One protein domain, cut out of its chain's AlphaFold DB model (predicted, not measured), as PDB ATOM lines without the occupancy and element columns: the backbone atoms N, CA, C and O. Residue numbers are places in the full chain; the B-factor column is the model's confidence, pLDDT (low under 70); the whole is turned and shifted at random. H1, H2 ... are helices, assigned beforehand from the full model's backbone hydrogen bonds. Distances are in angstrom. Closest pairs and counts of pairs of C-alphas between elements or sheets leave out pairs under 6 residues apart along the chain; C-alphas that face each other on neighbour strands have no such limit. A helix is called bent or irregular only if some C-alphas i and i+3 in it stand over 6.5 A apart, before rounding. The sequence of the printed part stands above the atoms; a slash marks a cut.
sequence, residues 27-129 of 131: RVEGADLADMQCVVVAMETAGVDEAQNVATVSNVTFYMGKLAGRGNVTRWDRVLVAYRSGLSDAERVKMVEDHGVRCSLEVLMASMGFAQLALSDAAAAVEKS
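Overview. This is residues 27 to 129 of the 131 residues of an uncharacterized protein of Brevundimonas vesicularis (UniProt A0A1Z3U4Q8). A compact head of helices has one long helical arm, with residues 112 to 129 sticking out of it. In the head H1 and H2 lie side by side as a hairpin, and the first arm of the bent helix H4, H4a, crosses H1, while H3 sits near H1 and the other arm, H4b, runs out to make the length. The printed part has 103 residues, with four named helices in the order H1, H2, H3, H4 and no named strand, and its class is all helix. It is loose, with a radius of gyration of the C-alphas of 16.3 A, and spans 57 by 30 by 26 A.

Along the chain. H1, residues 30 to 45, begins at C-alpha 30 at (108.740, 165.538, 168.010) and is 22.6 A long. H2 is residues 58 to 69, 16.1 A, and H3 is residues 76 to 85, 13.9 A. H4, residues 89 to 127, was assigned as one helix by its hydrogen bonds but is bent: C-alphas 98 and 101 are 7.9 A apart. Its arms are H4a, residues 89 to 98, 14.2 A, and H4b, residues 101 to 127, 38.5 A, ending at C-alpha 127 at (93.899, 145.508, 130.361).

Arrangement. H1 and H2 touch, closest at the C-alphas of Val 39 and Val 60, 5.1 A, at a shallow tilt of 21 degrees, opposite ways. H1 touches H4a, closest at the C-alphas of Val 41 and Val 96, 5.0 A; at 72 degrees they are only just about perpendicular. H2 and H4b only just touch, with 3 pairs of C-alphas within 8 A. H3 and H4b are apart. Every O i to N i+4 pair is within hydrogen-bond range in H1, H2, H3 and H4a, and 22 of 23 in H4b.

Size, cuts and confidence. The C-alphas farthest apart, of Ser 88 and Ser 129, are 57.9 A apart. The printed part has no cut. The link from H1 to H2 is long, and pLDDT is under 70 at residues 48 to 56, 71, 73, 114 to 115 and 129.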
ATOM      1  N   ARG A  27     116.546 160.446 173.285       72.31
ATOM      2  CA  ARG A  27     115.939 161.724 172.949       72.31
ATOM      3  C   ARG A  27     114.868 161.434 171.909       72.31
ATOM      4  O   ARG A  27     115.192 161.133 170.768       72.31
ATOM      5  N   VAL A  28     113.613 161.479 172.334       81.19
ATOM      6  CA  VAL A  28     112.468 161.293 171.446       81.19
ATOM      7  C   VAL A  28     112.256 162.594 170.676       81.19
ATOM      8  O   VAL A  28     112.051 163.651 171.277       81.19
ATOM      9  N   GLU A  29     112.359 162.538 169.352       86.56
ATOM     10  CA  GLU A  29     112.078 163.690 168.498       86.56
ATOM     11  C   GLU A  29     110.570 163.950 168.411       86.56
ATOM     12  O   GLU A  29     109.757 163.061 168.659       86.56
ATOM     13  N   GLY A  30     110.163 165.166 168.031       87.75
ATOM     14  CA  GLY A  30     108.740 165.538 168.010       87.75
ATOM     15  C   GLY A  30     107.885 164.621 167.126       87.75
ATOM     16  O   GLY A  30     106.779 164.246 167.506       87.75
ATOM     17  N   ALA A  31     108.423 164.193 165.983       88.75
ATOM     18  CA  ALA A  31     107.732 163.258 165.107       88.75
ATOM     19  C   ALA A  31     107.671 161.837 165.694       88.75
ATOM     20  O   ALA A  31     106.753 161.091 165.366       88.75
ATOM     21  N   ASP A  32     108.679 161.404 166.463       90.56
ATOM     22  CA  ASP A  32     108.681 160.082 167.113       90.56
ATOM     23  C   ASP A  32     107.664 160.078 168.256       90.56
ATOM     24  O   ASP A  32     106.872 159.150 168.382       90.56
ATOM     25  N   LEU A  33     107.619 161.168 169.029       92.25
ATOM     26  CA  LEU A  33     106.642 161.366 170.092       92.25
ATOM     27  C   LEU A  33     105.211 161.318 169.547       92.25
ATOM     28  O   LEU A  33     104.368 160.638 170.123       92.25
ATOM     29  N   ALA A  34     104.945 161.985 168.421       94.12
ATOM     30  CA  ALA A  34     103.623 161.992 167.797       94.12
ATOM     31  C   ALA A  34     103.153 160.593 167.354       94.12
ATOM     32  O   ALA A  34     101.961 160.290 167.455       94.12
ATOM     33  N   ASP A  35     104.070 159.744 166.882       94.12
ATOM     34  CA  ASP A  35     103.771 158.353 166.520       94.12
ATOM     35  C   ASP A  35     103.626 157.470 167.765       94.12
ATOM     36  O   ASP A  35     102.708 156.655 167.838       94.12
ATOM     37  N   MET A  36     104.462 157.672 168.789       92.38
ATOM     38  CA  MET A  36     104.330 156.983 170.075       92.38
ATOM     39  C   MET A  36     102.993 157.291 170.757       92.38
ATOM     40  O   MET A  36     102.356 156.392 171.305       92.38
ATOM     41  N   GLN A  37     102.530 158.539 170.677       94.31
ATOM     42  CA  GLN A  37     101.207 158.930 171.149       94.31
ATOM     43  C   GLN A  37     100.102 158.156 170.425       94.31
ATOM     44  O   GLN A  37      99.178 157.669 171.073       94.31
ATOM     45  N   CYS A  38     100.220 157.968 169.108       94.12
ATOM     46  CA  CYS A  38      99.249 157.178 168.356       94.12
ATOM     47  C   CYS A  38      99.289 155.678 168.673       94.12
ATOM     48  O   CYS A  38      98.247 155.025 168.607       94.12
ATOM     49  N   VAL A  39     100.445 155.131 169.064       91.25
ATOM     50  CA  VAL A  39     100.523 153.759 169.590       91.25
ATOM     51  C   VAL A  39      99.721 153.636 170.886       91.25
ATOM     52  O   VAL A  39      98.908 152.723 171.003       91.25
ATOM     53  N   VAL A  40      99.887 154.569 171.830       90.94
ATOM     54  CA  VAL A  40      99.116 154.566 173.086       90.94
ATOM     55  C   VAL A  40      97.619 154.694 172.800       90.94
ATOM     56  O   VAL A  40      96.854 153.865 173.271       90.94
ATOM     57  N   VAL A  41      97.198 155.641 171.954       92.50
ATOM     58  CA  VAL A  41      95.785 155.787 171.546       92.50
ATOM     59  C   VAL A  41      95.210 154.473 171.017       92.50
ATOM     60  O   VAL A  41      94.104 154.086 171.394       92.50
ATOM     61  N   ALA A  42      95.953 153.773 170.156       89.50
ATOM     62  CA  ALA A  42      95.512 152.505 169.589       89.50
ATOM     63  C   ALA A  42      95.391 151.400 170.650       89.50
ATOM     64  O   ALA A  42      94.428 150.637 170.612       89.50
ATOM     65  N   MET A  43      96.322 151.334 171.606       85.62
ATOM     66  CA  MET A  43      96.268 150.375 172.716       85.62
ATOM     67  C   MET A  43      95.076 150.633 173.642       85.62
ATOM     68  O   MET A  43      94.332 149.702 173.941       85.62
ATOM     69  N   GLU A  44      94.855 151.890 174.041       88.25
ATOM     70  CA  GLU A  44      93.739 152.257 174.923       88.25
ATOM     71  C   GLU A  44      92.384 152.044 174.228       88.25
ATOM     72  O   GLU A  44      91.460 151.501 174.826       88.25
ATOM     73  N   THR A  45      92.269 152.383 172.936       84.12
ATOM     74  CA  THR A  45      91.033 152.161 172.157       84.12
ATOM     75  C   THR A  45      90.715 150.671 172.000       84.12
ATOM     76  O   THR A  45      89.551 150.279 171.995       84.12
ATOM     77  N   ALA A  46      91.744 149.830 171.869       79.31
ATOM     78  CA  ALA A  46      91.588 148.387 171.728       79.31
ATOM     79  C   ALA A  46      91.391 147.658 173.073       79.31
ATOM     80  O   ALA A  46      91.168 146.448 173.067       79.31
ATOM     81  N   GLY A  47      91.491 148.358 174.211       75.19
ATOM     82  CA  GLY A  47      91.479 147.736 175.539       75.19
ATOM     83  C   GLY A  47      92.643 146.761 175.746       75.19
ATOM     84  O   GLY A  47      92.492 145.741 176.416       75.19
ATOM     85  N   VAL A  48      93.788 147.023 175.106       69.94
ATOM     86  CA  VAL A  48      94.958 146.141 175.139       69.94
ATOM     87  C   VAL A  48      95.927 146.618 176.213       69.94
ATOM     88  O   VAL A  48      96.704 147.549 176.005       69.94
ATOM     89  N   ASP A  49      95.919 145.926 177.349       63.69
ATOM     90  CA  ASP A  49      96.832 146.220 178.457       63.69
ATOM     91  C   ASP A  49      98.204 145.556 178.315       63.69
ATOM     92  O   ASP A  49      99.202 146.071 178.827       63.69
ATOM     93  N   GLU A  50      98.280 144.450 177.571       55.94
ATOM     94  CA  GLU A  50      99.487 143.637 177.435       55.94
ATOM     95  C   GLU A  50     100.149 143.789 176.063       55.94
ATOM     96  O   GLU A  50      99.528 143.587 175.018       55.94
ATOM     97  N   ALA A  51     101.465 144.029 176.073       51.81
ATOM     98  CA  ALA A  51     102.314 144.178 174.888       51.81
ATOM     99  C   ALA A  51     102.240 143.006 173.882       51.81
ATOM    100  O   ALA A  51     102.625 143.159 172.728       51.81
ATOM    101  N   GLN A  52     101.753 141.833 174.295       47.56
ATOM    102  CA  GLN A  52     101.683 140.634 173.453       47.56
ATOM    103  C   GLN A  52     100.536 140.698 172.428       47.56
ATOM    104  O   GLN A  52     100.690 140.212 171.310       47.56
ATOM    105  N   ASN A  53      99.435 141.382 172.757       54.59
ATOM    106  CA  ASN A  53      98.313 141.619 171.836       54.59
ATOM    107  C   ASN A  53      98.496 142.894 171.000       54.59
ATOM    108  O   ASN A  53      97.692 143.206 170.130       54.59
ATOM    109  N   VAL A  54      99.573 143.640 171.235       58.19
ATOM    110  CA  VAL A  54      99.842 144.909 170.554       58.19
ATOM    111  C   VAL A  54     100.205 144.701 169.080       58.19
ATOM    112  O   VAL A  54      99.874 145.537 168.246       58.19
ATOM    113  N   ALA A  55     100.817 143.566 168.731       58.12
ATOM    114  CA  ALA A  55     101.207 143.257 167.352       58.12
ATOM    115  C   ALA A  55     100.023 142.920 166.421       58.12
ATOM    116  O   ALA A  55     100.182 142.936 165.200       58.12
ATOM    117  N   THR A  56      98.843 142.606 166.969       61.00
ATOM    118  CA  THR A  56      97.647 142.262 166.178       61.00
ATOM    119  C   THR A  56      96.753 143.468 165.900       61.00
ATOM    120  O   THR A  56      95.876 143.398 165.040       61.00
ATOM    121  N   VAL A  57      96.988 144.596 166.574       75.81
ATOM    122  CA  VAL A  57      96.265 145.844 166.330       75.81
ATOM    123  C   VAL A  57      96.917 146.561 165.149       75.81
ATOM    124  O   VAL A  57      98.002 147.127 165.278       75.81
ATOM    125  N   SER A  58      96.241 146.574 163.994       76.69
ATOM    126  CA  SER A  58      96.749 147.150 162.735       76.69
ATOM    127  C   SER A  58      97.308 148.567 162.895       76.69
ATOM    128  O   SER A  58      98.352 148.890 162.329       76.69
ATOM    129  N   ASN A  59      96.656 149.396 163.716       82.94
ATOM    130  CA  ASN A  59      97.102 150.760 163.997       82.94
ATOM    131  C   ASN A  59      98.448 150.770 164.727       82.94
ATOM    132  O   ASN A  59      99.325 151.555 164.378       82.94
ATOM    133  N   VAL A  60      98.645 149.887 165.710       85.62
ATOM    134  CA  VAL A  60      99.927 149.823 166.412       85.62
ATOM    135  C   VAL A  60     101.023 149.349 165.467       85.62
ATOM    136  O   VAL A  60     102.071 149.987 165.398       85.62
ATOM    137  N   THR A  61     100.779 148.300 164.684       85.56
ATOM    138  CA  THR A  61     101.755 147.805 163.701       85.56
ATOM    139  C   THR A  61     102.146 148.887 162.695       85.56
ATOM    140  O   THR A  61     103.328 149.033 162.384       85.56
ATOM    141  N   PHE A  62     101.191 149.706 162.246       89.25
ATOM    142  CA  PHE A  62     101.456 150.846 161.371       89.25
ATOM    143  C   PHE A  62     102.416 151.868 162.005       89.25
ATOM    144  O   PHE A  62     103.453 152.185 161.418       89.25
ATOM    145  N   TYR A  63     102.125 152.356 163.216       91.44
ATOM    146  CA  TYR A  63     102.975 153.355 163.879       91.44
ATOM    147  C   TYR A  63     104.320 152.784 164.343       91.44
ATOM    148  O   TYR A  63     105.342 153.459 164.232       91.44
ATOM    149  N   MET A  64     104.361 151.520 164.770       87.56
ATOM    150  CA  MET A  64     105.611 150.801 165.034       87.56
ATOM    151  C   MET A  64     106.470 150.688 163.773       87.56
ATOM    152  O   MET A  64     107.685 150.876 163.837       87.56
ATOM    153  N   GLY A  65     105.840 150.441 162.620       87.94
ATOM    154  CA  GLY A  65     106.491 150.468 161.314       87.94
ATOM    155  C   GLY A  65     107.065 151.844 160.975       87.94
ATOM    156  O   GLY A  65     108.217 151.923 160.552       87.94
ATOM    157  N   LYS A  66     106.323 152.935 161.223       90.38
ATOM    158  CA  LYS A  66     106.828 154.312 161.035       90.38
ATOM    159  C   LYS A  66     108.044 154.598 161.920       90.38
ATOM    160  O   LYS A  66     109.028 155.136 161.423       90.38
ATOM    161  N   LEU A  67     108.003 154.216 163.198       89.88
ATOM    162  CA  LEU A  67     109.119 154.397 164.134       89.88
ATOM    163  C   LEU A  67     110.359 153.596 163.705       89.88
ATOM    164  O   LEU A  67     111.470 154.127 163.677       89.88
ATOM    165  N   ALA A  68     110.176 152.331 163.315       86.19
ATOM    166  CA  ALA A  68     111.262 151.478 162.837       86.19
ATOM    167  C   ALA A  68     111.836 151.947 161.484       86.19
ATOM    168  O   ALA A  68     113.045 151.886 161.266       86.19
ATOM    169  N   GLY A  69     110.985 152.452 160.587       86.50
ATOM    170  CA  GLY A  69     111.351 152.886 159.237       86.50
ATOM    171  C   GLY A  69     112.211 154.152 159.174       86.50
ATOM    172  O   GLY A  69     112.799 154.435 158.135       86.50
ATOM    173  N   ARG A  70     112.344 154.897 160.279       84.75
ATOM    174  CA  ARG A  70     113.170 156.118 160.352       84.75
ATOM    175  C   ARG A  70     114.673 155.852 160.471       84.75
ATOM    176  O   ARG A  70     115.450 156.794 160.552       84.75
ATOM    177  N   GLY A  71     115.103 154.589 160.484       67.94
ATOM    178  CA  GLY A  71     116.523 154.218 160.441       67.94
ATOM    179  C   GLY A  71     117.281 154.394 161.763       67.94
ATOM    180  O   GLY A  71     118.473 154.096 161.828       67.94
ATOM    181  N   ASN A  72     116.603 154.817 162.833       71.81
ATOM    182  CA  ASN A  72     117.172 154.858 164.175       71.81
ATOM    183  C   ASN A  72     117.216 153.438 164.757       71.81
ATOM    184  O   ASN A  72     116.177 152.791 164.907       71.81
ATOM    185  N   VAL A  73     118.411 152.953 165.122       67.88
ATOM    186  CA  VAL A  73     118.594 151.667 165.824       67.88
ATOM    187  C   VAL A  73     118.190 151.838 167.294       67.88
ATOM    188  O   VAL A  73     119.012 151.819 168.208       67.88
ATOM    189  N   THR A  74     116.897 152.053 167.509       77.25
ATOM    190  CA  THR A  74     116.274 152.268 168.813       77.25
ATOM    191  C   THR A  74     115.381 151.078 169.136       77.25
ATOM    192  O   THR A  74     114.587 150.625 168.312       77.25
ATOM    193  N   ARG A  75     115.479 150.572 170.370       79.25
ATOM    194  CA  ARG A  75     114.540 149.586 170.926       79.25
ATOM    195  C   ARG A  75     113.205 150.264 171.243       79.25
ATOM    196  O   ARG A  75     112.901 150.530 172.404       79.25
ATOM    197  N   TRP A  76     112.448 150.606 170.197       83.00
ATOM    198  CA  TRP A  76     111.177 151.332 170.292       83.00
ATOM    199  C   TRP A  76     110.161 150.623 171.188       83.00
ATOM    200  O   TRP A  76     109.423 151.294 171.900       83.00
ATOM    201  N   ASP A  77     110.208 149.288 171.245       77.56
ATOM    202  CA  ASP A  77     109.461 148.463 172.200       77.56
ATOM    203  C   ASP A  77     109.655 148.941 173.648       77.56
ATOM    204  O   ASP A  77     108.690 149.196 174.366       77.56
ATOM    205  N   ARG A  78     110.908 149.137 174.071       81.75
ATOM    206  CA  ARG A  78     111.232 149.571 175.437       81.75
ATOM    207  C   ARG A  78     110.895 151.036 175.676       81.75
ATOM    208  O   ARG A  78     110.430 151.382 176.757       81.75
ATOM    209  N   VAL A  79     111.133 151.886 174.678       85.81
ATOM    210  CA  VAL A  79     110.848 153.327 174.763       85.81
ATOM    211  C   VAL A  79     109.346 153.570 174.906       85.81
ATOM    212  O   VAL A  79     108.939 154.387 175.724       85.81
ATOM    213  N   LEU A  80     108.518 152.813 174.181       86.12
ATOM    214  CA  LEU A  80     107.061 152.863 174.291       86.12
ATOM    215  C   LEU A  80     106.547 152.364 175.634       86.12
ATOM    216  O   LEU A  80     105.694 153.022 176.224       86.12
ATOM    217  N   VAL A  81     107.075 151.243 176.138       83.00
ATOM    218  CA  VAL A  81     106.717 150.748 177.476       83.00
ATOM    219  C   VAL A  81     107.059 151.794 178.535       83.00
ATOM    220  O   VAL A  81     106.200 152.130 179.347       83.00
ATOM    221  N   ALA A  82     108.267 152.365 178.488       85.38
ATOM    222  CA  ALA A  82     108.684 153.415 179.411       85.38
ATOM    223  C   ALA A  82     107.782 154.656 179.307       85.38
ATOM    224  O   ALA A  82     107.292 155.142 180.325       85.38
ATOM    225  N   TYR A  83     107.500 155.121 178.087       87.75
ATOM    226  CA  TYR A  83     106.618 156.258 177.838       87.75
ATOM    227  C   TYR A  83     105.207 156.030 178.384       87.75
ATOM    228  O   TYR A  83     104.743 156.828 179.191       87.75
ATOM    229  N   ARG A  84     104.550 154.917 178.024       86.62
ATOM    230  CA  ARG A  84     103.193 154.595 178.502       86.62
ATOM    231  C   ARG A  84     103.154 154.423 180.020       86.62
ATOM    232  O   ARG A  84     102.212 154.888 180.645       86.62
ATOM    233  N   SER A  85     104.176 153.801 180.616       85.88
ATOM    234  CA  SER A  85     104.261 153.620 182.075       85.88
ATOM    235  C   SER A  85     104.444 154.929 182.849       85.88
ATOM    236  O   SER A  85     104.130 154.985 184.033       85.88
ATOM    237  N   GLY A  86     104.942 155.977 182.186       88.88
ATOM    238  CA  GLY A  86     105.044 157.320 182.749       88.88
ATOM    239  C   GLY A  86     103.738 158.117 182.701       88.88
ATOM    240  O   GLY A  86     103.702 159.208 183.260       88.88
ATOM    241  N   LEU A  87     102.691 157.601 182.046       90.69
ATOM    242  CA  LEU A  87     101.392 158.258 181.921       90.69
ATOM    243  C   LEU A  87     100.403 157.699 182.944       90.69
ATOM    244  O   LEU A  87     100.178 156.488 183.021       90.69
ATOM    245  N   SER A  88      99.737 158.593 183.664       93.25
ATOM    246  CA  SER A  88      98.562 158.259 184.466       93.25
ATOM    247  C   SER A  88      97.379 157.846 183.588       93.25
ATOM    248  O   SER A  88      97.304 158.182 182.406       93.25
ATOM    249  N   ASP A  89      96.408 157.151 184.177       89.62
ATOM    250  CA  ASP A  89      95.192 156.723 183.474       89.62
ATOM    251  C   ASP A  89      94.440 157.915 182.864       89.62
ATOM    252  O   ASP A  89      93.997 157.854 181.719       89.62
ATOM    253  N   ALA A  90      94.368 159.034 183.590       92.81
ATOM    254  CA  ALA A  90      93.747 160.264 183.106       92.81
ATOM    255  C   ALA A  90      94.485 160.854 181.892       92.81
ATOM    256  O   ALA A  90      93.845 161.316 180.950       92.81
ATOM    257  N   GLU A  91      95.820 160.817 181.880       93.75
ATOM    258  CA  GLU A  91      96.614 161.271 180.732       93.75
ATOM    259  C   GLU A  91      96.436 160.355 179.518       93.75
ATOM    260  O   GLU A  91      96.349 160.848 178.394       93.75
ATOM    261  N   ARG A  92      96.318 159.037 179.729       90.25
ATOM    262  CA  ARG A  92      96.052 158.080 178.644       90.25
ATOM    263  C   ARG A  92      94.663 158.279 178.037       90.25
ATOM    264  O   ARG A  92      94.548 158.327 176.815       90.25
ATOM    265  N   VAL A  93      93.637 158.491 178.865       90.81
ATOM    266  CA  VAL A  93      92.282 158.844 178.402       90.81
ATOM    267  C   VAL A  93      92.305 160.151 177.614       90.81
ATOM    268  O   VAL A  93      91.824 160.201 176.483       90.81
ATOM    269  N   LYS A  94      92.946 161.188 178.157       93.69
ATOM    270  CA  LYS A  94      93.050 162.482 177.482       93.69
ATOM    271  C   LYS A  94      93.796 162.388 176.147       93.69
ATOM    272  O   LYS A  94      93.428 163.059 175.193       93.69
ATOM    273  N   MET A  95      94.801 161.518 176.026       92.94
ATOM    274  CA  MET A  95      95.463 161.269 174.740       92.94
ATOM    275  C   MET A  95      94.520 160.689 173.684       92.94
ATOM    276  O   MET A  95      94.637 161.053 172.513       92.94
ATOM    277  N   VAL A  96      93.590 159.808 174.067       92.19
ATOM    278  CA  VAL A  96      92.559 159.302 173.146       92.19
ATOM    279  C   VAL A  96      91.670 160.448 172.665       92.19
ATOM    280  O   VAL A  96      91.404 160.543 171.468       92.19
ATOM    281  N   GLU A  97      91.277 161.355 173.557       94.06
ATOM    282  CA  GLU A  97      90.470 162.532 173.215       94.06
ATOM    283  C   GLU A  97      91.225 163.507 172.295       94.06
ATOM    284  O   GLU A  97      90.719 163.888 171.238       94.06
ATOM    285  N   ASP A  98      92.464 163.855 172.646       96.50
ATOM    286  CA  ASP A  98      93.262 164.877 171.958       96.50
ATOM    287  C   ASP A  98      93.822 164.395 170.605       96.50
ATOM    288  O   ASP A  98      94.112 165.201 169.713       96.50
ATOM    289  N   HIS A  99      94.025 163.084 170.428       95.00
ATOM    290  CA  HIS A  99      94.732 162.534 169.265       95.00
ATOM    291  C   HIS A  99      93.966 161.454 168.497       95.00
ATOM    292  O   HIS A  99      94.371 161.122 167.379       95.00
ATOM    293  N   GLY A 100      92.852 160.940 169.027       90.12
ATOM    294  CA  GLY A 100      92.096 159.824 168.448       90.12
ATOM    295  C   GLY A 100      91.722 160.020 166.982       90.12
ATOM    296  O   GLY A 100      91.965 159.139 166.150       90.12
ATOM    297  N   VAL A 101      91.204 161.203 166.638       90.88
ATOM    298  CA  VAL A 101      90.789 161.536 165.264       90.88
ATOM    299  C   VAL A 101      91.984 161.567 164.312       90.88
ATOM    300  O   VAL A 101      91.950 160.906 163.274       90.88
ATOM    301  N   ARG A 102      93.066 162.275 164.674       93.69
ATOM    302  CA  ARG A 102      94.292 162.342 163.860       93.69
ATOM    303  C   ARG A 102      94.864 160.946 163.629       93.69
ATOM    304  O   ARG A 102      95.102 160.565 162.486       93.69
ATOM    305  N   CYS A 103      95.051 160.184 164.705       93.06
ATOM    306  CA  CYS A 103      95.690 158.876 164.638       93.06
ATOM    307  C   CYS A 103      94.867 157.872 163.815       93.06
ATOM    308  O   CYS A 103      95.436 157.048 163.099       93.06
ATOM    309  N   SER A 104      93.537 157.944 163.879       88.31
ATOM    310  CA  SER A 104      92.661 157.075 163.085       88.31
ATOM    311  C   SER A 104      92.655 157.466 161.605       88.31
ATOM    312  O   SER A 104      92.721 156.593 160.739       88.31
ATOM    313  N   LEU A 105      92.631 158.770 161.300       88.88
ATOM    314  CA  LEU A 105      92.671 159.269 159.923       88.88
ATOM    315  C   LEU A 105      93.987 158.927 159.219       88.88
ATOM    316  O   LEU A 105      93.952 158.513 158.066       88.88
ATOM    317  N   GLU A 106      95.134 159.044 159.889       91.56
ATOM    318  CA  GLU A 106      96.433 158.674 159.304       91.56
ATOM    319  C   GLU A 106      96.471 157.197 158.866       91.56
ATOM    320  O   GLU A 106      96.915 156.897 157.755       91.56
ATOM    321  N   VAL A 107      95.950 156.277 159.689       86.69
ATOM    322  CA  VAL A 107      95.896 154.846 159.341       86.69
ATOM    323  C   VAL A 107      94.898 154.585 158.213       86.69
ATOM    324  O   VAL A 107      95.190 153.812 157.295       86.69
ATOM    325  N   LEU A 108      93.735 155.241 158.247       84.31
ATOM    326  CA  LEU A 108      92.738 155.136 157.181       84.31
ATOM    327  C   LEU A 108      93.321 155.596 155.840       84.31
ATOM    328  O   LEU A 108      93.216 154.877 154.850       84.31
ATOM    329  N   MET A 109      93.992 156.749 155.816       83.62
ATOM    330  CA  MET A 109      94.614 157.301 154.611       83.62
ATOM    331  C   MET A 109      95.718 156.395 154.064       83.62
ATOM    332  O   MET A 109      95.782 156.176 152.854       83.62
ATOM    333  N   ALA A 110      96.548 155.816 154.935       83.00
ATOM    334  CA  ALA A 110      97.538 154.830 154.517       83.00
ATOM    335  C   ALA A 110      96.870 153.597 153.885       83.00
ATOM    336  O   ALA A 110      97.268 153.157 152.807       83.00
ATOM    337  N   SER A 111      95.807 153.087 154.510       76.69
ATOM    338  CA  SER A 111      95.055 151.920 154.028       76.69
ATOM    339  C   SER A 111      94.379 152.183 152.677       76.69
ATOM    340  O   SER A 111      94.417 151.333 151.788       76.69
ATOM    341  N   MET A 112      93.813 153.379 152.486       75.38
ATOM    342  CA  MET A 112      93.230 153.804 151.210       75.38
ATOM    343  C   MET A 112      94.286 153.913 150.105       75.38
ATOM    344  O   MET A 112      94.026 153.489 148.981       75.38
ATOM    345  N   GLY A 113      95.486 154.413 150.415       74.25
ATOM    346  CA  GLY A 113      96.601 154.459 149.464       74.25
ATOM    347  C   GLY A 113      97.004 153.071 148.953       74.25
ATOM    348  O   GLY A 113      97.176 152.886 147.749       74.25
ATOM    349  N   PHE A 114      97.080 152.073 149.842       68.50
ATOM    350  CA  PHE A 114      97.346 150.685 149.444       68.50
ATOM    351  C   PHE A 114      96.215 150.083 148.602       68.50
ATOM    352  O   PHE A 114      96.491 149.407 147.612       68.50
ATOM    353  N   ALA A 115      94.954 150.350 148.950       69.69
ATOM    354  CA  ALA A 115      93.810 149.883 148.166       69.69
ATOM    355  C   ALA A 115      93.807 150.482 146.750       69.69
ATOM    356  O   ALA A 115      93.573 149.766 145.780       69.69
ATOM    357  N   GLN A 116      94.128 151.774 146.620       74.69
ATOM    358  CA  GLN A 116      94.238 152.453 145.330       74.69
ATOM    359  C   GLN A 116      95.328 151.823 144.448       74.69
ATOM    360  O   GLN A 116      95.099 151.604 143.259       74.69
ATOM    361  N   LEU A 117      96.494 151.508 145.025       71.50
ATOM    362  CA  LEU A 117      97.592 150.839 144.318       71.50
ATOM    363  C   LEU A 117      97.178 149.448 143.834       71.50
ATOM    364  O   LEU A 117      97.287 149.163 142.647       71.50
ATOM    365  N   ALA A 118      96.614 148.621 144.718       72.31
ATOM    366  CA  ALA A 118      96.172 147.274 144.365       72.31
ATOM    367  C   ALA A 118      95.075 147.273 143.285       72.31
ATOM    368  O   ALA A 118      95.096 146.441 142.381       72.31
ATOM    369  N   LEU A 119      94.135 148.224 143.348       76.69
ATOM    370  CA  LEU A 119      93.103 148.396 142.323       76.69
ATOM    371  C   LEU A 119      93.690 148.851 140.984       76.69
ATOM    372  O   LEU A 119      93.230 148.400 139.938       76.69
ATOM    373  N   SER A 120      94.709 149.710 141.007       78.50
ATOM    374  CA  SER A 120      95.393 150.169 139.792       78.50
ATOM    375  C   SER A 120      96.189 149.037 139.138       78.50
ATOM    376  O   SER A 120      96.103 148.856 137.926       78.50
ATOM    377  N   ASP A 121      96.896 148.229 139.932       81.88
ATOM    378  CA  ASP A 121      97.624 147.051 139.447       81.88
ATOM    379  C   ASP A 121      96.667 145.995 138.880       81.88
ATOM    380  O   ASP A 121      96.925 145.427 137.818       81.88
ATOM    381  N   ALA A 122      95.532 145.762 139.548       75.94
ATOM    382  CA  ALA A 122      94.494 144.862 139.060       75.94
ATOM    383  C   ALA A 122      93.883 145.360 137.741       75.94
ATOM    384  O   ALA A 122      93.731 144.572 136.811       75.94
ATOM    385  N   ALA A 123      93.584 146.658 137.627       82.75
ATOM    386  CA  ALA A 123      93.086 147.252 136.387       82.75
ATOM    387  C   ALA A 123      94.100 147.102 135.238       82.75
ATOM    388  O   ALA A 123      93.734 146.656 134.153       82.75
ATOM    389  N   ALA A 124      95.383 147.376 135.495       83.50
ATOM    390  CA  ALA A 124      96.452 147.214 134.512       83.50
ATOM    391  C   ALA A 124      96.693 145.743 134.115       83.50
ATOM    392  O   ALA A 124      97.116 145.463 132.994       83.50
ATOM    393  N   ALA A 125      96.454 144.793 135.024       80.56
ATOM    394  CA  ALA A 125      96.529 143.365 134.728       80.56
ATOM    395  C   ALA A 125      95.353 142.894 133.857       80.56
ATOM    396  O   ALA A 125      95.568 142.085 132.958       80.56
ATOM    397  N   VAL A 126      94.143 143.420 134.086       78.81
ATOM    398  CA  VAL A 126      92.959 143.136 133.257       78.81
ATOM    399  C   VAL A 126      93.152 143.663 131.834       78.81
ATOM    400  O   VAL A 126      92.955 142.908 130.887       78.81
ATOM    401  N   GLU A 127      93.626 144.902 131.676       78.50
ATOM    402  CA  GLU A 127      93.899 145.508 130.361       78.50
ATOM    403  C   GLU A 127      94.944 144.715 129.552       78.50
ATOM    404  O   GLU A 127      94.850 144.610 128.336       78.50
ATOM    405  N   LYS A 128      95.917 144.084 130.225       76.00
ATOM    406  CA  LYS A 128      96.926 143.213 129.593       76.00
ATOM    407  C   LYS A 128      96.454 141.780 129.322       76.00
ATOM    408  O   LYS A 128      97.231 140.998 128.783       76.00
ATOM    409  N   SER A 129      95.245 141.415 129.746       67.12
ATOM    410  CA  SER A 129      94.685 140.061 129.599       67.12
ATOM    411  C   SER A 129      93.626 139.940 128.500       67.12
ATOM    412  O   SER A 129      93.099 138.850 128.296       67.12
TER     413      SER A 129